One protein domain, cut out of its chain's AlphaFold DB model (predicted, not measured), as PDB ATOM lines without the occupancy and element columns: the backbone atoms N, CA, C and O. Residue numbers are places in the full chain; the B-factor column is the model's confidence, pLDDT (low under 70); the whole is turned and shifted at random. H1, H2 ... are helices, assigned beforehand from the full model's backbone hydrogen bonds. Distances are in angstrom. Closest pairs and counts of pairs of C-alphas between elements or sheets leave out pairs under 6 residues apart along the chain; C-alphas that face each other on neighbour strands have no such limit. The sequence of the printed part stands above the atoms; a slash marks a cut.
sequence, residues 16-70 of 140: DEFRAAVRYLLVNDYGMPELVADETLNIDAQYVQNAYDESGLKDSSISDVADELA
ATOM      1  N   ASP A  16     -25.131   5.705 293.870       91.44
ATOM      2  CA  ASP A  16     -26.303   6.007 293.048       91.44
ATOM      3  C   ASP A  16     -26.674   7.492 293.121       91.44
ATOM      4  O   ASP A  16     -26.961   8.110 292.098       91.44
ATOM      5  N   GLU A  17     -26.592   8.099 294.308       90.88
ATOM      6  CA  GLU A  17     -26.778   9.546 294.482       90.88
ATOM      7  C   GLU A  17     -25.669  10.346 293.788       90.88
ATOM      8  O   GLU A  17     -25.952  11.365 293.159       90.88
ATOM      9  N   PHE A  18     -24.422   9.868 293.840       90.88
ATOM     10  CA  PHE A  18     -23.300  10.473 293.123       90.88
ATOM     11  C   PHE A  18     -23.517  10.419 291.604       90.88
ATOM     12  O   PHE A  18     -23.437  11.446 290.931       90.88
ATOM     13  N   ARG A  19     -23.877   9.248 291.060       92.81
ATOM     14  CA  ARG A  19     -24.197   9.064 289.635       92.81
ATOM     15  C   ARG A  19     -25.374   9.935 289.210       92.81
ATOM     16  O   ARG A  19     -25.304  10.566 288.159       92.81
ATOM     17  N   ALA A  20     -26.424  10.017 290.027       93.44
ATOM     18  CA  ALA A  20     -27.580  10.867 289.755       93.44
ATOM     19  C   ALA A  20     -27.212  12.359 289.733       93.44
ATOM     20  O   ALA A  20     -27.705  13.095 288.879       93.44
ATOM     21  N   ALA A  21     -26.326  12.803 290.626       91.81
ATOM     22  CA  ALA A  21     -25.851  14.181 290.657       91.81
ATOM     23  C   ALA A  21     -24.984  14.521 289.432       91.81
ATOM     24  O   ALA A  21     -25.204  15.554 288.801       91.81
ATOM     25  N   VAL A  22     -24.067  13.630 289.034       91.50
ATOM     26  CA  VAL A  22     -23.284  13.795 287.795       91.50
ATOM     27  C   VAL A  22     -24.213  13.827 286.578       91.50
ATOM     28  O   VAL A  22     -24.115  14.735 285.754       91.50
ATOM     29  N   ARG A  23     -25.178  12.899 286.490       94.19
ATOM     30  CA  ARG A  23     -26.199  12.877 285.427       94.19
ATOM     31  C   ARG A  23     -26.961  14.195 285.351       94.19
ATOM     32  O   ARG A  23     -27.185  14.711 284.260       94.19
ATOM     33  N   TYR A  24     -27.372  14.731 286.500       92.81
ATOM     34  CA  TYR A  24     -28.102  15.991 286.563       92.81
ATOM     35  C   TYR A  24     -27.299  17.127 285.930       92.81
ATOM     36  O   TYR A  24     -27.858  17.853 285.109       92.81
ATOM     37  N   LEU A  25     -26.008  17.251 286.260       89.44
ATOM     38  CA  LEU A  25     -25.141  18.263 285.658       89.44
ATOM     39  C   LEU A  25     -25.021  18.038 284.149       89.44
ATOM     40  O   LEU A  25     -25.300  18.953 283.377       89.44
ATOM     41  N   LEU A  26     -24.701  16.815 283.707       88.00
ATOM     42  CA  LEU A  26     -24.578  16.479 282.281       88.00
ATOM     43  C   LEU A  26     -25.819  16.897 281.476       88.00
ATOM     44  O   LEU A  26     -25.691  17.486 280.403       88.00
ATOM     45  N   VAL A  27     -27.018  16.650 282.005       87.88
ATOM     46  CA  VAL A  27     -28.275  16.974 281.315       87.88
ATOM     47  C   VAL A  27     -28.606  18.465 281.381       87.88
ATOM     48  O   VAL A  27     -28.877  19.077 280.350       87.88
ATOM     49  N   ASN A  28     -28.598  19.061 282.574       85.81
ATOM     50  CA  ASN A  28     -29.147  20.405 282.782       85.81
ATOM     51  C   ASN A  28     -28.130  21.516 282.509       85.81
ATOM     52  O   ASN A  28     -28.503  22.567 281.989       85.81
ATOM     53  N   ASP A  29     -26.855  21.267 282.804       84.06
ATOM     54  CA  ASP A  29     -25.800  22.278 282.715       84.06
ATOM     55  C   ASP A  29     -24.996  22.123 281.414       84.06
ATOM     56  O   ASP A  29     -24.610  23.118 280.795       84.06
ATOM     57  N   TYR A  30     -24.791  20.885 280.946       78.75
ATOM     58  CA  TYR A  30     -24.071  20.594 279.694       78.75
ATOM     59  C   TYR A  30     -24.989  20.288 278.503       78.75
ATOM     60  O   TYR A  30     -24.501  20.151 277.378       78.75
ATOM     61  N   GLY A  31     -26.308  20.211 278.715       77.00
ATOM     62  CA  GLY A  31     -27.288  20.000 277.645       77.00
ATOM     63  C   GLY A  31     -27.182  18.630 276.971       77.00
ATOM     64  O   GLY A  31     -27.552  18.480 275.803       77.00
ATOM     65  N   MET A  32     -26.620  17.638 277.661       82.44
ATOM     66  CA  MET A  32     -26.529  16.270 277.162       82.44
ATOM     67  C   MET A  32     -27.927  15.629 277.158       82.44
ATOM     68  O   MET A  32     -28.632  15.704 278.166       82.44
ATOM     69  N   PRO A  33     -28.363  14.981 276.063       82.94
ATOM     70  CA  PRO A  33     -29.619  14.236 276.071       82.94
ATOM     71  C   PRO A  33     -29.609  13.148 277.148       82.94
ATOM     72  O   PRO A  33     -28.596  12.478 277.320       82.94
ATOM     73  N   GLU A  34     -30.742  12.922 277.819       82.56
ATOM     74  CA  GLU A  34     -30.850  11.961 278.929       82.56
ATOM     75  C   GLU A  34     -30.288  10.573 278.596       82.56
ATOM     76  O   GLU A  34     -29.458  10.057 279.335       82.56
ATOM     77  N   LEU A  35     -30.657  10.024 277.433       79.25
ATOM     78  CA  LEU A  35     -30.155   8.730 276.962       79.25
ATOM     79  C   LEU A  35     -28.626   8.718 276.798       79.25
ATOM     80  O   LEU A  35     -27.976   7.720 277.082       79.25
ATOM     81  N   VAL A  36     -28.049   9.827 276.327       81.38
ATOM     82  CA  VAL A  36     -26.599   9.953 276.140       81.38
ATOM     83  C   VAL A  36     -25.910  10.072 277.494       81.38
ATOM     84  O   VAL A  36     -24.899   9.418 277.699       81.38
ATOM     85  N   ALA A  37     -26.478  10.833 278.433       87.12
ATOM     86  CA  ALA A  37     -25.951  10.937 279.791       87.12
ATOM     87  C   ALA A  37     -25.958   9.583 280.510       87.12
ATOM     88  O   ALA A  37     -24.964   9.220 281.138       87.12
ATOM     89  N   ASP A  38     -27.041   8.816 280.368       86.19
ATOM     90  CA  ASP A  38     -27.147   7.469 280.929       86.19
ATOM     91  C   ASP A  38     -26.087   6.531 280.341       86.19
ATOM     92  O   ASP A  38     -25.380   5.856 281.095       86.19
ATOM     93  N   GLU A  39     -25.896   6.541 279.019       84.75
ATOM     94  CA  GLU A  39     -24.895   5.664 278.410       84.75
ATOM     95  C   GLU A  39     -23.457   6.111 278.619       84.75
ATOM     96  O   GLU A  39     -22.599   5.259 278.832       84.75
ATOM     97  N   THR A  40     -23.171   7.410 278.659       85.00
ATOM     98  CA  THR A  40     -21.852   7.911 279.061       85.00
ATOM     99  C   THR A  40     -21.506   7.429 280.471       85.00
ATOM    100  O   THR A  40     -20.425   6.887 280.690       85.00
ATOM    101  N   LEU A  41     -22.447   7.512 281.417       89.56
ATOM    102  CA  LEU A  41     -22.242   7.019 282.782       89.56
ATOM    103  C   LEU A  41     -22.107   5.494 282.877       89.56
ATOM    104  O   LEU A  41     -21.572   5.003 283.872       89.56
ATOM    105  N   ASN A  42     -22.628   4.735 281.913       88.38
ATOM    106  CA  ASN A  42     -22.484   3.279 281.864       88.38
ATOM    107  C   ASN A  42     -21.175   2.849 281.199       88.38
ATOM    108  O   ASN A  42     -20.501   1.955 281.710       88.38
ATOM    109  N   ILE A  43     -20.799   3.491 280.090       82.88
ATOM    110  CA  ILE A  43     -19.535   3.255 279.381       82.88
ATOM    111  C   ILE A  43     -18.359   3.536 280.319       82.88
ATOM    112  O   ILE A  43     -17.465   2.700 280.450       82.88
ATOM    113  N   ASP A  44     -18.413   4.657 281.040       87.50
ATOM    114  CA  ASP A  44     -17.365   5.090 281.965       87.50
ATOM    115  C   ASP A  44     -17.670   4.719 283.429       87.50
ATOM    116  O   ASP A  44     -17.140   5.326 284.361       87.50
ATOM    117  N   ALA A  45     -18.488   3.684 283.668       88.62
ATOM    118  CA  ALA A  45     -18.915   3.290 285.016       88.62
ATOM    119  C   ALA A  45     -17.742   3.025 285.976       88.62
ATOM    120  O   ALA A  45     -17.815   3.382 287.151       88.62
ATOM    121  N   GLN A  46     -16.643   2.443 285.483       87.38
ATOM    122  CA  GLN A  46     -15.447   2.207 286.298       87.38
ATOM    123  C   GLN A  46     -14.750   3.514 286.690       87.38
ATOM    124  O   GLN A  46     -14.279   3.641 287.817       87.38
ATOM    125  N   TYR A  47     -14.683   4.483 285.777       87.19
ATOM    126  CA  TYR A  47     -14.121   5.799 286.065       87.19
ATOM    127  C   TYR A  47     -14.985   6.537 287.096       87.19
ATOM    128  O   TYR A  47     -14.460   7.017 288.097       87.19
ATOM    129  N   VAL A  48     -16.311   6.521 286.926       89.81
ATOM    130  CA  VAL A  48     -17.256   7.131 287.875       89.81
ATOM    131  C   VAL A  48     -17.168   6.474 289.255       89.81
ATOM    132  O   VAL A  48     -17.192   7.172 290.267       89.81
ATOM    133  N   GLN A  49     -17.014   5.148 289.312       90.12
ATOM    134  CA  GLN A  49     -16.795   4.411 290.558       90.12
ATOM    135  C   GLN A  49     -15.493   4.833 291.248       90.12
ATOM    136  O   GLN A  49     -15.504   5.134 292.438       90.12
ATOM    137  N   ASN A  50     -14.384   4.896 290.506       88.25
ATOM    138  CA  ASN A  50     -13.092   5.305 291.058       88.25
ATOM    139  C   ASN A  50     -13.151   6.746 291.585       88.25
ATOM    140  O   ASN A  50     -12.718   7.014 292.703       88.25
ATOM    141  N   ALA A  51     -13.755   7.655 290.818       87.38
ATOM    142  CA  ALA A  51     -13.936   9.041 291.226       87.38
ATOM    143  C   ALA A  51     -14.840   9.156 292.460       87.38
ATOM    144  O   ALA A  51     -14.561   9.949 293.358       87.38
ATOM    145  N   TYR A  52     -15.885   8.331 292.559       89.25
ATOM    146  CA  TYR A  52     -16.692   8.229 293.768       89.25
ATOM    147  C   TYR A  52     -15.854   7.751 294.956       89.25
ATOM    148  O   TYR A  52     -15.916   8.363 296.022       89.25
ATOM    149  N   ASP A  53     -15.049   6.702 294.805       87.19
ATOM    150  CA  ASP A  53     -14.230   6.143 295.883       87.19
ATOM    151  C   ASP A  53     -13.168   7.137 296.379       87.19
ATOM    152  O   ASP A  53     -12.985   7.281 297.592       87.19
ATOM    153  N   GLU A  54     -12.561   7.889 295.461       84.62
ATOM    154  CA  GLU A  54     -11.592   8.957 295.734       84.62
ATOM    155  C   GLU A  54     -12.252  10.248 296.240       84.62
ATOM    156  O   GLU A  54     -11.637  11.024 296.981       84.62
ATOM    157  N   SER A  55     -13.524  10.473 295.901       72.38
ATOM    158  CA  SER A  55     -14.274  11.617 296.397       72.38
ATOM    159  C   SER A  55     -14.555  11.481 297.894       72.38
ATOM    160  O   SER A  55     -15.126  10.506 298.398       72.38
ATOM    161  N   GLY A  56     -14.118  12.495 298.640       69.81
ATOM    162  CA  GLY A  56     -14.564  12.714 300.011       69.81
ATOM    163  C   GLY A  56     -15.978  13.310 300.053       69.81
ATOM    164  O   GLY A  56     -16.778  13.144 299.144       69.81
ATOM    165  N   LEU A  57     -16.284  14.081 301.099       63.16
ATOM    166  CA  LEU A  57     -17.562  14.801 301.266       63.16
ATOM    167  C   LEU A  57     -17.658  16.109 300.446       63.16
ATOM    168  O   LEU A  57     -18.315  17.052 300.882       63.16
ATOM    169  N   LYS A  58     -16.927  16.248 299.335       63.72
ATOM    170  CA  LYS A  58     -16.821  17.530 298.620       63.72
ATOM    171  C   LYS A  58     -17.662  17.527 297.350       63.72
ATOM    172  O   LYS A  58     -17.406  16.724 296.468       63.72
ATOM    173  N   ASP A  59     -18.551  18.508 297.219       62.59
ATOM    174  CA  ASP A  59     -19.382  18.714 296.021       62.59
ATOM    175  C   ASP A  59     -18.561  18.993 294.746       62.59
ATOM    176  O   ASP A  59     -19.039  18.763 293.637       62.59
ATOM    177  N   SER A  60     -17.308  19.450 294.884       62.41
ATOM    178  CA  SER A  60     -16.436  19.744 293.738       62.41
ATOM    179  C   SER A  60     -16.145  18.512 292.881       62.41
ATOM    180  O   SER A  60     -16.100  18.639 291.665       62.41
ATOM    181  N   SER A  61     -16.049  17.314 293.473       78.75
ATOM    182  CA  SER A  61     -15.762  16.094 292.703       78.75
ATOM    183  C   SER A  61     -16.885  15.724 291.735       78.75
ATOM    184  O   SER A  61     -16.619  15.119 290.707       78.75
ATOM    185  N   ILE A  62     -18.133  16.090 292.041       87.75
ATOM    186  CA  ILE A  62     -19.277  15.845 291.154       87.75
ATOM    187  C   ILE A  62     -19.168  16.736 289.913       87.75
ATOM    188  O   ILE A  62     -19.404  16.270 288.801       87.75
ATOM    189  N   SER A  63     -18.794  18.006 290.104       84.50
ATOM    190  CA  SER A  63     -18.612  18.956 288.999       84.50
ATOM    191  C   SER A  63     -17.405  18.586 288.144       84.50
ATOM    192  O   SER A  63     -17.542  18.537 286.931       84.50
ATOM    193  N   ASP A  64     -16.277  18.227 288.766       84.12
ATOM    194  CA  ASP A  64     -15.057  17.823 288.056       84.12
ATOM    195  C   ASP A  64     -15.304  16.578 287.180       84.12
ATOM    196  O   ASP A  64     -14.937  16.544 286.007       84.12
ATOM    197  N   VAL A  65     -16.008  15.573 287.718       86.31
ATOM    198  CA  VAL A  65     -16.401  14.371 286.964       86.31
ATOM    199  C   VAL A  65     -17.377  14.712 285.838       86.31
ATOM    200  O   VAL A  65     -17.244  14.189 284.735       86.31
ATOM    201  N   ALA A  66     -18.360  15.581 286.089       85.81
ATOM    202  CA  ALA A  66     -19.284  16.018 285.047       85.81
ATOM    203  C   ALA A  66     -18.565  16.805 283.941       85.81
ATOM    204  O   ALA A  66     -18.863  16.574 282.777       85.81
ATOM    205  N   ASP A  67     -17.604  17.668 284.276       83.44
ATOM    206  CA  ASP A  67     -16.764  18.399 283.319       83.44
ATOM    207  C   ASP A  67     -15.926  17.451 282.452       83.44
ATOM    208  O   ASP A  67     -15.853  17.636 281.236       83.44
ATOM    209  N   GLU A  68     -15.320  16.419 283.047       81.94
ATOM    210  CA  GLU A  68     -14.526  15.434 282.302       81.94
ATOM    211  C   GLU A  68     -15.391  14.558 281.385       81.94
ATOM    212  O   GLU A  68     -14.998  14.272 280.252       81.94
ATOM    213  N   LEU A  69     -16.582  14.162 281.842       83.50
ATOM    214  CA  LEU A  69     -17.526  13.362 281.053       83.50
ATOM    215  C   LEU A  69     -18.327  14.195 280.046       83.50
ATOM    216  O   LEU A  69     -18.896  13.653 279.092       83.50
ATOM    217  N   ALA A  70     -18.401  15.510 280.242       78.56
ATOM    218  CA  ALA A  70     -19.141  16.402 279.375       78.56
ATOM    219  C   ALA A  70     -18.465  16.523 278.011       78.56
ATOM    220  O   ALA A  70     -17.611  17.370 277.751       78.56
TER     221      ALA A  70
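What this domain is: This is residues 16 to 70 of the 140 residues of an uncharacterized protein of Cupriavidus metallidurans (UniProt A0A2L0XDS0). A small ball of four short helices, in which H1 and H4 cross each other at their middles while H2 and H3, meeting end to end in an open V, run along one side of that crossed pair. The arm H2 of the V packs on H1 at a steep tilt, and the arm H3 folds back through a loop into H4, with which it makes a helical hairpin. The printed part has 55 residues with four named helices, in the order H1, H2, H3, H4, and no named strand; the class is all helix. The whole is compact, with a radius of gyration of the C-alphas of 10.0 A, and the C-alphas span 28 by 20 by 18 A.

Where its parts are: H1, the longest helix by residues, has 13, residues 16 to 28, and measures 17.9 A from first to last C-alpha; C-alpha 16 is at (-26.303, 6.007, 293.048). H2, residues 34 to 43, measures 14.3 A and begins with C-alpha 34 at (-30.850, 11.961, 278.929). H3, residues 45 to 54, measures 14.2 A. H4, residues 60 to 69, also measures 14.2 A and ends with C-alpha 69 at (-17.526, 13.362, 281.053).

How they stand to each other: H1 touches H4, with 11 pairs of C-alphas within 8 A; the closest C-alphas, those of Val 22 and Ala 66, are 5.3 A apart. These two run the same way at a steep tilt of 59 degrees. H1 also touches H2, opposite ways at a steep tilt of 48 degrees, with the C-alphas of Arg 23 and Ala 37 closest at 6.0 A. H4 touches H3 in the hairpin, opposite ways at a shallow tilt of 23 degrees; their closest C-alphas, those of Ala 51 and Val 65, are 7.3 A apart. The helix packing is mostly crossed, that is, mostly not at shallow tilts, but only just: 1 of the 3 pairs is shallow. H2 and H3 are close but not clearly touching, about perpendicular at 76 degrees, with the C-alphas of Leu 41 and Val 48 closest at 7.1 A. H1 and H3 are close but not clearly touching, with the C-alphas of Phe 18 and Tyr 52 closest at 7.0 A. H2 and H4 are close but not clearly touching, with the C-alphas of Thr 40 and Leu 69 closest at 7.2 A. In H1, H2, H3 and H4 every O i to N i+4 pair is within hydrogen-bond range.

The domain as a whole: The two C-alphas farthest apart, those of Pro 33 and Gly 56, are 28.3 A apart. The printed part has no cut, and the links H1 to H2, H2 to H3 and H3 to H4 are tight. The mean pLDDT of the printed part is 84.2; the model's confidence is low, under 70, at residues 56 to 60, of which residue 60 belongs to H4.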